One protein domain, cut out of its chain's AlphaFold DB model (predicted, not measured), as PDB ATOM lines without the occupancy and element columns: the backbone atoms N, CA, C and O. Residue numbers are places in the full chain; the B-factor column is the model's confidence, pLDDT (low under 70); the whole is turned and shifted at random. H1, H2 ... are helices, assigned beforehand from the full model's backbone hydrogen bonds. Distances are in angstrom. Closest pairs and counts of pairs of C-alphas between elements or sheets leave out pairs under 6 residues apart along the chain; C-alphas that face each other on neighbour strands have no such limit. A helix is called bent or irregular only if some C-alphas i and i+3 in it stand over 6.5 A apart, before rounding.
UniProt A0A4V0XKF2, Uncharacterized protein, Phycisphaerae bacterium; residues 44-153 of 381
ATOM      1  N   THR A  44     -34.301 -41.797 -18.687       80.56
ATOM      2  CA  THR A  44     -34.650 -41.022 -17.499       80.56
ATOM      3  C   THR A  44     -34.274 -41.789 -16.224       80.56
ATOM      4  O   THR A  44     -34.143 -43.009 -16.227       80.56
ATOM      5  N   LEU A  45     -34.114 -41.096 -15.086       72.19
ATOM      6  CA  LEU A  45     -33.802 -41.750 -13.804       72.19
ATOM      7  C   LEU A  45     -34.839 -42.828 -13.420       72.19
ATOM      8  O   LEU A  45     -34.420 -43.889 -12.962       72.19
ATOM      9  N   PRO A  46     -36.157 -42.622 -13.633       77.75
ATOM     10  CA  PRO A  46     -37.142 -43.686 -13.458       77.75
ATOM     11  C   PRO A  46     -36.896 -44.896 -14.367       77.75
ATOM     12  O   PRO A  46     -36.964 -46.019 -13.883       77.75
ATOM     13  N   GLU A  47     -36.554 -44.696 -15.643       81.81
ATOM     14  CA  GLU A  47     -36.259 -45.798 -16.576       81.81
ATOM     15  C   GLU A  47     -34.991 -46.568 -16.182       81.81
ATOM     16  O   GLU A  47     -34.960 -47.797 -16.273       81.81
ATOM     17  N   ILE A  48     -33.965 -45.869 -15.687       75.44
ATOM     18  CA  ILE A  48     -32.749 -46.490 -15.147       75.44
ATOM     19  C   ILE A  48     -33.097 -47.337 -13.915       75.44
ATOM     20  O   ILE A  48     -32.745 -48.515 -13.875       75.44
ATOM     21  N   ARG A  49     -33.843 -46.785 -12.947       76.06
ATOM     22  CA  ARG A  49     -34.268 -47.513 -11.737       76.06
ATOM     23  C   ARG A  49     -35.138 -48.723 -12.061       76.06
ATOM     24  O   ARG A  49     -34.908 -49.800 -11.523       76.06
ATOM     25  N   GLU A  50     -36.104 -48.587 -12.967       81.88
ATOM     26  CA  GLU A  50     -36.932 -49.720 -13.400       81.88
ATOM     27  C   GLU A  50     -36.104 -50.799 -14.115       81.88
ATOM     28  O   GLU A  50     -36.315 -51.993 -13.894       81.88
ATOM     29  N   SER A  51     -35.092 -50.408 -14.895       85.31
ATOM     30  CA  SER A  51     -34.135 -51.357 -15.474       85.31
ATOM     31  C   SER A  51     -33.325 -52.103 -14.400       85.31
ATOM     32  O   SER A  51     -33.121 -53.311 -14.533       85.31
ATOM     33  N   TYR A  52     -32.873 -51.435 -13.333       82.25
ATOM     34  CA  TYR A  52     -32.147 -52.085 -12.230       82.25
ATOM     35  C   TYR A  52     -33.042 -53.001 -11.394       82.25
ATOM     36  O   TYR A  52     -32.666 -54.148 -11.153       82.25
ATOM     37  N   LYS A  53     -34.263 -52.567 -11.057       81.38
ATOM     38  CA  LYS A  53     -35.266 -53.418 -10.394       81.38
ATOM     39  C   LYS A  53     -35.542 -54.691 -11.184       81.38
ATOM     40  O   LYS A  53     -35.586 -55.775 -10.607       81.38
ATOM     41  N   LYS A  54     -35.694 -54.571 -12.507       90.44
ATOM     42  CA  LYS A  54     -35.880 -55.732 -13.381       90.44
ATOM     43  C   LYS A  54     -34.680 -56.681 -13.308       90.44
ATOM     44  O   LYS A  54     -34.877 -57.873 -13.126       90.44
ATOM     45  N   ARG A  55     -33.450 -56.162 -13.385       85.50
ATOM     46  CA  ARG A  55     -32.223 -56.978 -13.294       85.50
ATOM     47  C   ARG A  55     -32.048 -57.655 -11.935       85.50
ATOM     48  O   ARG A  55     -31.575 -58.784 -11.896       85.50
ATOM     49  N   LEU A  56     -32.419 -56.984 -10.843       80.38
ATOM     50  CA  LEU A  56     -32.420 -57.577  -9.504       80.38
ATOM     51  C   LEU A  56     -33.418 -58.732  -9.420       80.38
ATOM     52  O   LEU A  56     -33.055 -59.811  -8.968       80.38
ATOM     53  N   LYS A  57     -34.630 -58.539  -9.948       86.56
ATOM     54  CA  LYS A  57     -35.626 -59.608 -10.030       86.56
ATOM     55  C   LYS A  57     -35.140 -60.789 -10.876       86.56
ATOM     56  O   LYS A  57     -35.246 -61.927 -10.438       86.56
ATOM     57  N   ASP A  58     -34.565 -60.525 -12.050       87.38
ATOM     58  CA  ASP A  58     -34.018 -61.572 -12.921       87.38
ATOM     59  C   ASP A  58     -32.876 -62.348 -12.219       87.38
ATOM     60  O   ASP A  58     -32.737 -63.560 -12.404       87.38
ATOM     61  N   LEU A  59     -32.073 -61.672 -11.384       83.75
ATOM     62  CA  LEU A  59     -31.026 -62.294 -10.566       83.75
ATOM     63  C   LEU A  59     -31.606 -63.158  -9.434       83.75
ATOM     64  O   LEU A  59     -31.093 -64.252  -9.187       83.75
ATOM     65  N   ASP A  60     -32.662 -62.693  -8.766       76.50
ATOM     66  CA  ASP A  60     -33.369 -63.457  -7.734       76.50
ATOM     67  C   ASP A  60     -33.991 -64.728  -8.336       76.50
ATOM     68  O   ASP A  60     -33.770 -65.832  -7.832       76.50
ATOM     69  N   ASP A  61     -34.684 -64.599  -9.472       85.81
ATOM     70  CA  ASP A  61     -35.272 -65.725 -10.202       85.81
ATOM     71  C   ASP A  61     -34.190 -66.728 -10.650       85.81
ATOM     72  O   ASP A  61     -34.365 -67.947 -10.529       85.81
ATOM     73  N   TRP A  62     -33.037 -66.244 -11.129       92.94
ATOM     74  CA  TRP A  62     -31.888 -67.097 -11.443       92.94
ATOM     75  C   TRP A  62     -31.403 -67.867 -10.208       92.94
ATOM     76  O   TRP A  62     -31.247 -69.088 -10.282       92.94
ATOM     77  N   PHE A  63     -31.215 -67.191  -9.073       82.75
ATOM     78  CA  PHE A  63     -30.737 -67.807  -7.834       82.75
ATOM     79  C   PHE A  63     -31.661 -68.927  -7.351       82.75
ATOM     80  O   PHE A  63     -31.193 -70.033  -7.068       82.75
ATOM     81  N   PHE A  64     -32.976 -68.690  -7.333       77.69
ATOM     82  CA  PHE A  64     -33.945 -69.717  -6.945       77.69
ATOM     83  C   PHE A  64     -33.904 -70.937  -7.868       77.69
ATOM     84  O   PHE A  64     -33.899 -72.072  -7.385       77.69
ATOM     85  N   ASN A  65     -33.810 -70.725  -9.182       83.50
ATOM     86  CA  ASN A  65     -33.702 -71.824 -10.142       83.50
ATOM     87  C   ASN A  65     -32.419 -72.649  -9.936       83.50
ATOM     88  O   ASN A  65     -32.458 -73.880 -10.003       83.50
ATOM     89  N   GLN A  66     -31.298 -71.996  -9.620       84.44
ATOM     90  CA  GLN A  66     -30.039 -72.684  -9.329       84.44
ATOM     91  C   GLN A  66     -30.089 -73.475  -8.012       84.44
ATOM     92  O   GLN A  66     -29.608 -74.606  -7.952       84.44
ATOM     93  N   LEU A  67     -30.739 -72.945  -6.970       74.25
ATOM     94  CA  LEU A  67     -30.940 -73.682  -5.715       74.25
ATOM     95  C   LEU A  67     -31.775 -74.954  -5.904       74.25
ATOM     96  O   LEU A  67     -31.501 -75.978  -5.273       74.25
ATOM     97  N   VAL A  68     -32.789 -74.913  -6.774       84.12
ATOM     98  CA  VAL A  68     -33.576 -76.107  -7.119       84.12
ATOM     99  C   VAL A  68     -32.701 -77.142  -7.830       84.12
ATOM    100  O   VAL A  68     -32.773 -78.322  -7.486       84.12
ATOM    101  N   ALA A  69     -31.831 -76.711  -8.748       82.31
ATOM    102  CA  ALA A  69     -30.904 -77.595  -9.457       82.31
ATOM    103  C   ALA A  69     -29.870 -78.264  -8.526       82.31
ATOM    104  O   ALA A  69     -29.543 -79.437  -8.719       82.31
ATOM    105  N   CYS A  70     -29.427 -77.586  -7.457       83.44
ATOM    106  CA  CYS A  70     -28.503 -78.173  -6.475       83.44
ATOM    107  C   CYS A  70     -29.061 -79.384  -5.724       83.44
ATOM    108  O   CYS A  70     -28.286 -80.170  -5.180       83.44
ATOM    109  N   ARG A  71     -30.387 -79.567  -5.672       84.75
ATOM    110  CA  ARG A  71     -30.994 -80.722  -4.986       84.75
ATOM    111  C   ARG A  71     -30.624 -82.052  -5.638       84.75
ATOM    112  O   ARG A  71     -30.619 -83.072  -4.959       84.75
ATOM    113  N   SER A  72     -30.335 -82.029  -6.935       88.50
ATOM    114  CA  SER A  72     -29.898 -83.192  -7.708       88.50
ATOM    115  C   SER A  72     -28.376 -83.318  -7.831       88.50
ATOM    116  O   SER A  72     -27.908 -84.220  -8.523       88.50
ATOM    117  N   ASP A  73     -27.596 -82.439  -7.192       94.19
ATOM    118  CA  ASP A  73     -26.136 -82.507  -7.244       94.19
ATOM    119  C   ASP A  73     -25.592 -83.646  -6.363       94.19
ATOM    120  O   ASP A  73     -26.153 -83.985  -5.322       94.19
ATOM    121  N   SER A  74     -24.460 -84.218  -6.770       92.00
ATOM    122  CA  SER A  74     -23.687 -85.183  -5.978       92.00
ATOM    123  C   SER A  74     -23.210 -84.633  -4.624       92.00
ATOM    124  O   SER A  74     -23.012 -85.404  -3.684       92.00
ATOM    125  N   ASN A  75     -23.049 -83.309  -4.508       93.62
ATOM    126  CA  ASN A  75     -22.727 -82.599  -3.275       93.62
ATOM    127  C   ASN A  75     -23.586 -81.320  -3.133       93.62
ATOM    128  O   ASN A  75     -23.123 -80.206  -3.411       93.62
ATOM    129  N   PRO A  76     -24.837 -81.453  -2.648       82.19
ATOM    130  CA  PRO A  76     -25.785 -80.340  -2.553       82.19
ATOM    131  C   PRO A  76     -25.311 -79.181  -1.667       82.19
ATOM    132  O   PRO A  76     -25.671 -78.030  -1.916       82.19
ATOM    133  N   GLN A  77     -24.499 -79.462  -0.641       79.38
ATOM    134  CA  GLN A  77     -23.981 -78.444   0.279       79.38
ATOM    135  C   GLN A  77     -22.960 -77.537  -0.409       79.38
ATOM    136  O   GLN A  77     -23.094 -76.314  -0.352       79.38
ATOM    137  N   LEU A  78     -21.990 -78.130  -1.113       82.25
ATOM    138  CA  LEU A  78     -20.988 -77.376  -1.863       82.25
ATOM    139  C   LEU A  78     -21.634 -76.574  -3.005       82.25
ATOM    140  O   LEU A  78     -21.328 -75.394  -3.165       82.25
ATOM    141  N   CYS A  79     -22.580 -77.181  -3.732       85.56
ATOM    142  CA  CYS A  79     -23.356 -76.510  -4.781       85.56
ATOM    143  C   CYS A  79     -24.108 -75.281  -4.236       85.56
ATOM    144  O   CYS A  79     -23.994 -74.176  -4.771       85.56
ATOM    145  N   THR A  80     -24.817 -75.446  -3.111       78.88
ATOM    146  CA  THR A  80     -25.570 -74.358  -2.464       78.88
ATOM    147  C   THR A  80     -24.650 -73.225  -2.010       78.88
ATOM    148  O   THR A  80     -24.983 -72.053  -2.195       78.88
ATOM    149  N   GLN A  81     -23.486 -73.552  -1.439       82.69
ATOM    150  CA  GLN A  81     -22.510 -72.552  -1.008       82.69
ATOM    151  C   GLN A  81     -21.988 -71.722  -2.191       82.69
ATOM    152  O   GLN A  81     -22.010 -70.493  -2.130       82.69
ATOM    153  N   GLN A  82     -21.591 -72.375  -3.287       82.25
ATOM    154  CA  GLN A  82     -21.065 -71.695  -4.476       82.25
ATOM    155  C   GLN A  82     -22.105 -70.778  -5.135       82.25
ATOM    156  O   GLN A  82     -21.795 -69.644  -5.511       82.25
ATOM    157  N   ILE A  83     -23.360 -71.229  -5.234       79.69
ATOM    158  CA  ILE A  83     -24.457 -70.417  -5.783       79.69
ATOM    159  C   ILE A  83     -24.783 -69.228  -4.877       79.69
ATOM    160  O   ILE A  83     -25.011 -68.127  -5.381       79.69
ATOM    161  N   ARG A  84     -24.729 -69.406  -3.552       80.69
ATOM    162  CA  ARG A  84     -24.915 -68.313  -2.588       80.69
ATOM    163  C   ARG A  84     -23.837 -67.238  -2.723       80.69
ATOM    164  O   ARG A  84     -24.173 -66.059  -2.788       80.69
ATOM    165  N   GLU A  85     -22.564 -67.624  -2.784       80.94
ATOM    166  CA  GLU A  85     -21.451 -66.676  -2.942       80.94
ATOM    167  C   GLU A  85     -21.547 -65.910  -4.273       80.94
ATOM    168  O   GLU A  85     -21.395 -64.685  -4.303       80.94
ATOM    169  N   SER A  86     -21.886 -66.608  -5.363       76.56
ATOM    170  CA  SER A  86     -22.085 -66.003  -6.687       76.56
ATOM    171  C   SER A  86     -23.250 -65.001  -6.713       76.56
ATOM    172  O   SER A  86     -23.119 -63.897  -7.257       76.56
ATOM    173  N   TYR A  87     -24.371 -65.346  -6.072       84.00
ATOM    174  CA  TYR A  87     -25.533 -64.468  -5.944       84.00
ATOM    175  C   TYR A  87     -25.210 -63.198  -5.153       84.00
ATOM    176  O   TYR A  87     -25.467 -62.098  -5.641       84.00
ATOM    177  N   LEU A  88     -24.595 -63.332  -3.972       80.81
ATOM    178  CA  LEU A  88     -24.250 -62.186  -3.125       80.81
ATOM    179  C   LEU A  88     -23.320 -61.212  -3.852       80.81
ATOM    180  O   LEU A  88     -23.589 -60.011  -3.872       80.81
ATOM    181  N   ARG A  89     -22.288 -61.733  -4.528       82.38
ATOM    182  CA  ARG A  89     -21.353 -60.914  -5.312       82.38
ATOM    183  C   ARG A  89     -22.050 -60.187  -6.464       82.38
ATOM    184  O   ARG A  89     -21.803 -59.004  -6.690       82.38
ATOM    185  N   SER A  90     -22.927 -60.875  -7.194       76.75
ATOM    186  CA  SER A  90     -23.657 -60.291  -8.329       76.75
ATOM    187  C   SER A  90     -24.656 -59.222  -7.880       76.75
ATOM    188  O   SER A  90     -24.784 -58.179  -8.522       76.75
ATOM    189  N   ARG A  91     -25.325 -59.454  -6.747       82.75
ATOM    190  CA  ARG A  91     -26.274 -58.513  -6.147       82.75
ATOM    191  C   ARG A  91     -25.572 -57.256  -5.638       82.75
ATOM    192  O   ARG A  91     -26.037 -56.158  -5.922       82.75
ATOM    193  N   GLU A  92     -24.430 -57.401  -4.966       83.31
ATOM    194  CA  GLU A  92     -23.607 -56.267  -4.523       83.31
ATOM    195  C   GLU A  92     -23.143 -55.401  -5.707       83.31
ATOM    196  O   GLU A  92     -23.224 -54.174  -5.648       83.31
ATOM    197  N   LEU A  93     -22.710 -56.022  -6.810       80.56
ATOM    198  CA  LEU A  93     -22.303 -55.298  -8.019       80.56
ATOM    199  C   LEU A  93     -23.465 -54.544  -8.678       80.56
ATOM    200  O   LEU A  93     -23.263 -53.424  -9.142       80.56
ATOM    201  N   LEU A  94     -24.667 -55.129  -8.718       76.31
ATOM    202  CA  LEU A  94     -25.853 -54.452  -9.255       76.31
ATOM    203  C   LEU A  94     -26.251 -53.239  -8.413       76.31
ATOM    204  O   LEU A  94     -26.558 -52.202  -8.992       76.31
ATOM    205  N   ILE A  95     -26.183 -53.346  -7.083       73.62
ATOM    206  CA  ILE A  95     -26.465 -52.229  -6.168       73.62
ATOM    207  C   ILE A  95     -25.434 -51.113  -6.365       73.62
ATOM    208  O   ILE A  95     -25.808 -49.975  -6.623       73.62
ATOM    209  N   LYS A  96     -24.133 -51.439  -6.373       76.69
ATOM    210  CA  LYS A  96     -23.072 -50.446  -6.630       76.69
ATOM    211  C   LYS A  96     -23.212 -49.776  -7.998       76.69
ATOM    212  O   LYS A  96     -22.880 -48.602  -8.147       76.69
ATOM    213  N   ALA A  97     -23.673 -50.511  -9.009       73.00
ATOM    214  CA  ALA A  97     -23.903 -49.974 -10.344       73.00
ATOM    215  C   ALA A  97     -25.148 -49.073 -10.409       73.00
ATOM    216  O   ALA A  97     -25.117 -48.063 -11.116       73.00
ATOM    217  N   GLU A  98     -26.212 -49.402  -9.668       83.00
ATOM    218  CA  GLU A  98     -27.370 -48.522  -9.487       83.00
ATOM    219  C   GLU A  98     -26.935 -47.228  -8.797       83.00
ATOM    220  O   GLU A  98     -27.117 -46.159  -9.378       83.00
ATOM    221  N   ASP A  99     -26.243 -47.331  -7.661       74.94
ATOM    222  CA  ASP A  99     -25.734 -46.188  -6.899       74.94
ATOM    223  C   ASP A  99     -24.818 -45.303  -7.751       74.94
ATOM    224  O   ASP A  99     -24.974 -44.084  -7.792       74.94
ATOM    225  N   ALA A 100     -23.888 -45.891  -8.509       72.25
ATOM    226  CA  ALA A 100     -23.016 -45.137  -9.406       72.25
ATOM    227  C   ALA A 100     -23.799 -44.441 -10.535       72.25
ATOM    228  O   ALA A 100     -23.487 -43.304 -10.903       72.25
ATOM    229  N   ALA A 101     -24.824 -45.095 -11.088       71.12
ATOM    230  CA  ALA A 101     -25.663 -44.525 -12.141       71.12
ATOM    231  C   ALA A 101     -26.565 -43.396 -11.618       71.12
ATOM    232  O   ALA A 101     -26.803 -42.418 -12.333       71.12
ATOM    233  N   THR A 102     -27.044 -43.496 -10.378       70.50
ATOM    234  CA  THR A 102     -27.871 -42.465  -9.747       70.50
ATOM    235  C   THR A 102     -27.037 -41.302  -9.212       70.50
ATOM    236  O   THR A 102     -27.444 -40.150  -9.378       70.50
ATOM    237  N   ASN A 103     -25.846 -41.568  -8.668       66.06
ATOM    238  CA  ASN A 103     -24.977 -40.552  -8.064       66.06
ATOM    239  C   ASN A 103     -24.226 -39.718  -9.115       66.06
ATOM    240  O   ASN A 103     -24.044 -38.515  -8.934       66.06
ATOM    241  N   ASN A 104     -23.878 -40.293 -10.274       64.81
ATOM    242  CA  ASN A 104     -23.244 -39.531 -11.361       64.81
ATOM    243  C   ASN A 104     -24.187 -38.521 -12.033       64.81
ATOM    244  O   ASN A 104     -23.724 -37.538 -12.612       64.81
ATOM    245  N   ARG A 105     -25.509 -38.709 -11.946       65.62
ATOM    246  CA  ARG A 105     -26.471 -37.758 -12.518       65.62
ATOM    247  C   ARG A 105     -26.447 -36.413 -11.789       65.62
ATOM    248  O   ARG A 105     -26.535 -35.376 -12.441       65.62
ATOM    249  N   TRP A 106     -26.286 -36.432 -10.466       74.75
ATOM    250  CA  TRP A 106     -26.149 -35.214  -9.668       74.75
ATOM    251  C   TRP A 106     -24.923 -34.400 -10.101       74.75
ATOM    252  O   TRP A 106     -25.028 -33.191 -10.306       74.75
ATOM    253  N   GLN A 107     -23.790 -35.067 -10.333       75.56
ATOM    254  CA  GLN A 107     -22.570 -34.410 -10.800       75.56
ATOM    255  C   GLN A 107     -22.759 -33.785 -12.192       75.56
ATOM    256  O   GLN A 107     -22.372 -32.641 -12.409       75.56
ATOM    257  N   VAL A 108     -23.434 -34.486 -13.111       75.00
ATOM    258  CA  VAL A 108     -23.758 -33.964 -14.451       75.00
ATOM    259  C   VAL A 108     -24.688 -32.744 -14.378       75.00
ATOM    260  O   VAL A 108     -24.486 -31.770 -15.104       75.00
ATOM    261  N   GLU A 109     -25.692 -32.764 -13.499       77.31
ATOM    262  CA  GLU A 109     -26.589 -31.623 -13.277       77.31
ATOM    263  C   GLU A 109     -25.840 -30.433 -12.650       77.31
ATOM    264  O   GLU A 109     -26.013 -29.294 -13.091       77.31
ATOM    265  N   LEU A 110     -24.949 -30.682 -11.687       84.94
ATOM    266  CA  LEU A 110     -24.101 -29.657 -11.078       84.94
ATOM    267  C   LEU A 110     -23.149 -29.018 -12.098       84.94
ATOM    268  O   LEU A 110     -23.038 -27.790 -12.152       84.94
ATOM    269  N   ASP A 111     -22.495 -29.827 -12.928       83.19
ATOM    270  CA  ASP A 111     -21.580 -29.353 -13.966       83.19
ATOM    271  C   ASP A 111     -22.326 -28.528 -15.027       83.19
ATOM    272  O   ASP A 111     -21.833 -27.486 -15.468       83.19
ATOM    273  N   ALA A 112     -23.557 -28.918 -15.379       78.19
ATOM    274  CA  ALA A 112     -24.413 -28.147 -16.280       78.19
ATOM    275  C   ALA A 112     -24.823 -26.786 -15.684       78.19
ATOM    276  O   ALA A 112     -24.780 -25.770 -16.384       78.19
ATOM    277  N   LEU A 113     -25.173 -26.737 -14.392       83.25
ATOM    278  CA  LEU A 113     -25.496 -25.486 -13.695       83.25
ATOM    279  C   LEU A 113     -24.275 -24.557 -13.612       83.25
ATOM    280  O   LEU A 113     -24.398 -23.355 -13.866       83.25
ATOM    281  N   LYS A 114     -23.087 -25.108 -13.328       90.50
ATOM    282  CA  LYS A 114     -21.818 -24.361 -13.330       90.50
ATOM    283  C   LYS A 114     -21.494 -23.806 -14.715       90.50
ATOM    284  O   LYS A 114     -21.194 -22.622 -14.843       90.50
ATOM    285  N   ALA A 115     -21.635 -24.615 -15.762       85.50
ATOM    286  CA  ALA A 115     -21.416 -24.170 -17.136       85.50
ATOM    287  C   ALA A 115     -22.397 -23.058 -17.558       85.50
ATOM    288  O   ALA A 115     -22.005 -22.113 -18.247       85.50
ATOM    289  N   LEU A 116     -23.664 -23.136 -17.132       84.62
ATOM    290  CA  LEU A 116     -24.659 -22.090 -17.374       84.62
ATOM    291  C   LEU A 116     -24.286 -20.779 -16.667       84.62
ATOM    292  O   LEU A 116     -24.379 -19.713 -17.278       84.62
ATOM    293  N   ARG A 117     -23.816 -20.851 -15.417       94.94
ATOM    294  CA  ARG A 117     -23.370 -19.683 -14.644       94.94
ATOM    295  C   ARG A 117     -22.245 -18.939 -15.352       94.94
ATOM    296  O   ARG A 117     -22.353 -17.730 -15.533       94.94
ATOM    297  N   GLU A 118     -21.209 -19.646 -15.795       93.44
ATOM    298  CA  GLU A 118     -20.066 -19.024 -16.479       93.44
ATOM    299  C   GLU A 118     -20.478 -18.335 -17.787       93.44
ATOM    300  O   GLU A 118     -20.017 -17.235 -18.097       93.44
ATOM    301  N   ARG A 119     -21.424 -18.924 -18.530       88.69
ATOM    302  CA  ARG A 119     -21.985 -18.288 -19.730       88.69
ATOM    303  C   ARG A 119     -22.747 -17.003 -19.401       88.69
ATOM    304  O   ARG A 119     -22.575 -16.011 -20.105       88.69
ATOM    305  N   LEU A 120     -23.562 -17.004 -18.346       80.31
ATOM    306  CA  LEU A 120     -24.311 -15.815 -17.922       80.31
ATOM    307  C   LEU A 120     -23.390 -14.713 -17.380       80.31
ATOM    308  O   LEU A 120     -23.613 -13.540 -17.675       80.31
ATOM    309  N   LEU A 121     -22.324 -15.078 -16.665       90.62
ATOM    310  CA  LEU A 121     -21.304 -14.134 -16.199       90.62
ATOM    311  C   LEU A 121     -20.616 -13.408 -17.363       90.62
ATOM    312  O   LEU A 121     -20.416 -12.197 -17.290       90.62
ATOM    313  N   GLY A 122     -20.329 -14.107 -18.468       87.38
ATOM    314  CA  GLY A 122     -19.773 -13.489 -19.679       87.38
ATOM    315  C   GLY A 122     -20.710 -12.480 -20.362       87.38
ATOM    316  O   GLY A 122     -20.243 -11.572 -21.049       87.38
ATOM    317  N   LEU A 123     -22.024 -12.610 -20.155       86.06
ATOM    318  CA  LEU A 123     -23.048 -11.714 -20.707       86.06
ATOM    319  C   LEU A 123     -23.394 -10.541 -19.778       86.06
ATOM    320  O   LEU A 123     -24.003  -9.570 -20.225       86.06
ATOM    321  N   LEU A 124     -22.979 -10.594 -18.511       89.25
ATOM    322  CA  LEU A 124     -23.322  -9.605 -17.487       89.25
ATOM    323  C   LEU A 124     -22.961  -8.149 -17.856       89.25
ATOM    324  O   LEU A 124     -23.780  -7.270 -17.586       89.25
ATOM    325  N   PRO A 125     -21.819  -7.845 -18.516       91.75
ATOM    326  CA  PRO A 125     -21.515  -6.473 -18.937       91.75
ATOM    327  C   PRO A 125     -22.500  -5.905 -19.969       91.75
ATOM    328  O   PRO A 125     -22.639  -4.691 -20.077       91.75
ATOM    329  N   GLN A 126     -23.160  -6.775 -20.740       91.44
ATOM    330  CA  GLN A 126     -24.126  -6.398 -21.778       91.44
ATOM    331  C   GLN A 126     -25.563  -6.378 -21.239       91.44
ATOM    332  O   GLN A 126     -26.398  -5.634 -21.749       91.44
ATOM    333  N   PHE A 127     -25.843  -7.163 -20.194       84.50
ATOM    334  CA  PHE A 127     -27.171  -7.322 -19.604       84.50
ATOM    335  C   PHE A 127     -27.088  -7.323 -18.067       84.50
ATOM    336  O   PHE A 127     -27.072  -8.392 -17.450       84.50
ATOM    337  N   PRO A 128     -27.055  -6.140 -17.424       89.88
ATOM    338  CA  PRO A 128     -26.948  -6.019 -15.967       89.88
ATOM    339  C   PRO A 128     -28.088  -6.706 -15.201       89.88
ATOM    340  O   PRO A 128     -27.877  -7.206 -14.097       89.88
ATOM    341  N   ASP A 129     -29.271  -6.792 -15.812       88.19
ATOM    342  CA  ASP A 129     -30.467  -7.426 -15.240       88.19
ATOM    343  C   ASP A 129     -30.294  -8.943 -15.020       88.19
ATOM    344  O   ASP A 129     -31.041  -9.558 -14.259       88.19
ATOM    345  N   LEU A 130     -29.270  -9.567 -15.624       78.88
ATOM    346  CA  LEU A 130     -28.926 -10.971 -15.373       78.88
ATOM    347  C   LEU A 130     -28.379 -11.218 -13.962       78.88
ATOM    348  O   LEU A 130     -28.284 -12.375 -13.548       78.88
ATOM    349  N   LYS A 131     -28.040 -10.166 -13.208       91.38
ATOM    350  CA  LYS A 131     -27.475 -10.287 -11.861       91.38
ATOM    351  C   LYS A 131     -28.358 -11.120 -10.923       91.38
ATOM    352  O   LYS A 131     -27.855 -12.043 -10.291       91.38
ATOM    353  N   GLU A 132     -29.668 -10.866 -10.894       84.25
ATOM    354  CA  GLU A 132     -30.599 -11.619 -10.035       84.25
ATOM    355  C   GLU A 132     -30.700 -13.100 -10.444       84.25
ATOM    356  O   GLU A 132     -30.818 -13.990  -9.599       84.25
ATOM    357  N   VAL A 133     -30.599 -13.389 -11.745       76.75
ATOM    358  CA  VAL A 133     -30.634 -14.760 -12.280       76.75
ATOM    359  C   VAL A 133     -29.366 -15.526 -11.903       76.75
ATOM    360  O   VAL A 133     -29.442 -16.695 -11.523       76.75
ATOM    361  N   ILE A 134     -28.205 -14.872 -11.963       86.94
ATOM    362  CA  ILE A 134     -26.922 -15.453 -11.552       86.94
ATOM    363  C   ILE A 134     -26.922 -15.728 -10.042       86.94
ATOM    364  O   ILE A 134     -26.524 -16.816  -9.633       86.94
ATOM    365  N   GLU A 135     -27.438 -14.811  -9.219       91.94
ATOM    366  CA  GLU A 135     -27.552 -15.005  -7.765       91.94
ATOM    367  C   GLU A 135     -28.462 -16.193  -7.398       91.94
ATOM    368  O   GLU A 135     -28.147 -16.975  -6.493       91.94
ATOM    369  N   LEU A 136     -29.572 -16.377  -8.123       83.88
ATOM    370  CA  LEU A 136     -30.439 -17.551  -7.974       83.88
ATOM    371  C   LEU A 136     -29.730 -18.845  -8.390       83.88
ATOM    372  O   LEU A 136     -29.818 -19.850  -7.682       83.88
ATOM    373  N   LEU A 137     -28.999 -18.822  -9.505       82.00
ATOM    374  CA  LEU A 137     -28.250 -19.976  -9.995       82.00
ATOM    375  C   LEU A 137     -27.125 -20.378  -9.028       82.00
ATOM    376  O   LEU A 137     -26.931 -21.562  -8.766       82.00
ATOM    377  N   GLU A 138     -26.437 -19.411  -8.425       94.06
ATOM    378  CA  GLU A 138     -25.430 -19.653  -7.386       94.06
ATOM    379  C   GLU A 138     -26.015 -20.231  -6.095       94.06
ATOM    380  O   GLU A 138     -25.333 -20.967  -5.378       94.06
ATOM    381  N   ARG A 139     -27.265 -19.897  -5.761       91.00
ATOM    382  CA  ARG A 139     -27.968 -20.526  -4.635       91.00
ATOM    383  C   ARG A 139     -28.275 -21.991  -4.942       91.00
ATOM    384  O   ARG A 139     -27.963 -22.849  -4.126       91.00
ATOM    385  N   LEU A 140     -28.782 -22.273  -6.143       81.00
ATOM    386  CA  LEU A 140     -29.059 -23.640  -6.597       81.00
ATOM    387  C   LEU A 140     -27.792 -24.501  -6.665       81.00
ATOM    388  O   LEU A 140     -27.816 -25.646  -6.231       81.00
ATOM    389  N   ILE A 141     -26.676 -23.957  -7.160       88.94
ATOM    390  CA  ILE A 141     -25.380 -24.654  -7.174       88.94
ATOM    391  C   ILE A 141     -24.945 -25.013  -5.748       88.94
ATOM    392  O   ILE A 141     -24.562 -26.153  -5.513       88.94
ATOM    393  N   ARG A 142     -25.061 -24.085  -4.785       90.56
ATOM    394  CA  ARG A 142     -24.720 -24.340  -3.373       90.56
ATOM    395  C   ARG A 142     -25.599 -25.415  -2.739       90.56
ATOM    396  O   ARG A 142     -25.071 -26.329  -2.116       90.56
ATOM    397  N   GLU A 143     -26.912 -25.345  -2.947       85.75
ATOM    398  CA  GLU A 143     -27.851 -26.367  -2.466       85.75
ATOM    399  C   GLU A 143     -27.533 -27.749  -3.053       85.75
ATOM    400  O   GLU A 143     -27.636 -28.762  -2.359       85.75
ATOM    401  N   GLN A 144     -27.126 -27.809  -4.325       81.00
ATOM    402  CA  GLN A 144     -26.698 -29.060  -4.942       81.00
ATOM    403  C   GLN A 144     -25.370 -29.544  -4.347       81.00
ATOM    404  O   GLN A 144     -25.299 -30.700  -3.946       81.00
ATOM    405  N   GLU A 145     -24.353 -28.686  -4.214       85.50
ATOM    406  CA  GLU A 145     -23.058 -29.011  -3.586       85.50
ATOM    407  C   GLU A 145     -23.189 -29.523  -2.148       85.50
ATOM    408  O   GLU A 145     -22.451 -30.427  -1.752       85.50
ATOM    409  N   GLU A 146     -24.127 -28.990  -1.367       82.81
ATOM    410  CA  GLU A 146     -24.416 -29.483  -0.017       82.81
ATOM    411  C   GLU A 146     -25.053 -30.876  -0.027       82.81
ATOM    412  O   GLU A 146     -24.657 -31.723   0.777       82.81
ATOM    413  N   LYS A 147     -25.958 -31.159  -0.975       73.94
ATOM    414  CA  LYS A 147     -26.524 -32.506  -1.161       73.94
ATOM    415  C   LYS A 147     -25.450 -33.531  -1.530       73.94
ATOM    416  O   LYS A 147     -25.377 -34.578  -0.899       73.94
ATOM    417  N   GLY A 148     -24.559 -33.203  -2.469       67.50
ATOM    418  CA  GLY A 148     -23.467 -34.105  -2.859       67.50
ATOM    419  C   GLY A 148     -22.421 -34.333  -1.760       67.50
ATOM    420  O   GLY A 148     -21.839 -35.413  -1.673       67.50
ATOM    421  N   LYS A 149     -22.197 -33.355  -0.869       55.44
ATOM    422  CA  LYS A 149     -21.315 -33.517   0.305       55.44
ATOM    423  C   LYS A 149     -21.885 -34.457   1.368       55.44
ATOM    424  O   LYS A 149     -21.094 -35.049   2.105       55.44
ATOM    425  N   LEU A 150     -23.211 -34.579   1.468       40.44
ATOM    426  CA  LEU A 150     -23.847 -35.567   2.340       40.44
ATOM    427  C   LEU A 150     -23.611 -36.995   1.821       40.44
ATOM    428  O   LEU A 150     -23.286 -37.868   2.620       40.44
ATOM    429  N   ASP A 151     -23.681 -37.203   0.502       44.94
ATOM    430  CA  ASP A 151     -23.510 -38.524  -0.126       44.94
ATOM    431  C   ASP A 151     -22.039 -38.974  -0.234       44.94
ATOM    432  O   ASP A 151     -21.718 -40.147  -0.044       44.94
ATOM    433  N   LEU A 152     -21.101 -38.053  -0.484       31.38
ATOM    434  CA  LEU A 152     -19.682 -38.388  -0.700       31.38
ATOM    435  C   LEU A 152     -18.900 -38.753   0.574       31.38
ATOM    436  O   LEU A 152     -17.779 -39.251   0.476       31.38
ATOM    437  N   ARG A 153     -19.459 -38.557   1.779       34.59
ATOM    438  CA  ARG A 153     -18.818 -39.007   3.035       34.59
ATOM    439  C   ARG A 153     -18.752 -40.535   3.174       34.59
ATOM    440  O   ARG A 153     -18.083 -41.014   4.085       34.59
TER     441      ARG A 153
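What this domain is: This is residues 44 to 153 of the 381 residues of an uncharacterized protein of Phycisphaerae bacterium (UniProt A0A4V0XKF2). One very long helix, H2, makes the backbone of a thin rod, with a shorter helix folded back along it from each end: H1 at its first end and H3 at its last. H1 runs nearly parallel to the line of H2, while H3 spreads from it toward residue 153, and H1 and H3 do not reach each other. The printed part has 110 residues with three named helices, H1, H2 and H3 along the chain, and no named strand; the class is all helix. The whole is extended, with a radius of gyration of the C-alphas of 23.8 A and spans of 80 by 27 by 16 A.

How they stand to each other: H2, residues 76 to 123, and H1, residues 45 to 72, touch and form a helical hairpin. They run opposite ways at a shallow tilt of 8 degrees, and their closest C-alphas, those of Cys 70 and Pro 76, are 5.2 A apart. H2 and H3, residues 128 to 153, form the second helical hairpin, in which H2 touches H3 with residues 106 to 123 alone. They run opposite ways at a shallow tilt of 19 degrees; their closest C-alphas, those of Arg 117 and Ile 134, are 6.3 A apart. H1 and H3 are apart. The O i to N i+4 pairs within hydrogen-bond range are 22 of 24 in H1, 41 of 44 in H2 and 19 of 22 in H3.

Where its parts are: H2 is 71.0 A from first to last C-alpha, from C-alpha 76 at (-25.785, -80.340, -2.553) to C-alpha 123 at (-23.048, -11.714, -20.707). H1 is 42.1 A long and begins with C-alpha 45 at (-33.802, -41.750, -13.804). H3 is 38.9 A long and ends with C-alpha 153 at (-18.818, -39.007, 3.035); it is only just irregular, with C-alphas 129 and 132 6.7 A apart.

The domain as a whole: The two C-alphas farthest apart, those of Ser 74 and Gln 126, are 80.4 A apart. The printed part has no cut, and both links, H1 to H2 and H2 to H3, are tight. The mean pLDDT of the printed part is 80.5; residues 103 to 105 and 148 to 153 are under 70.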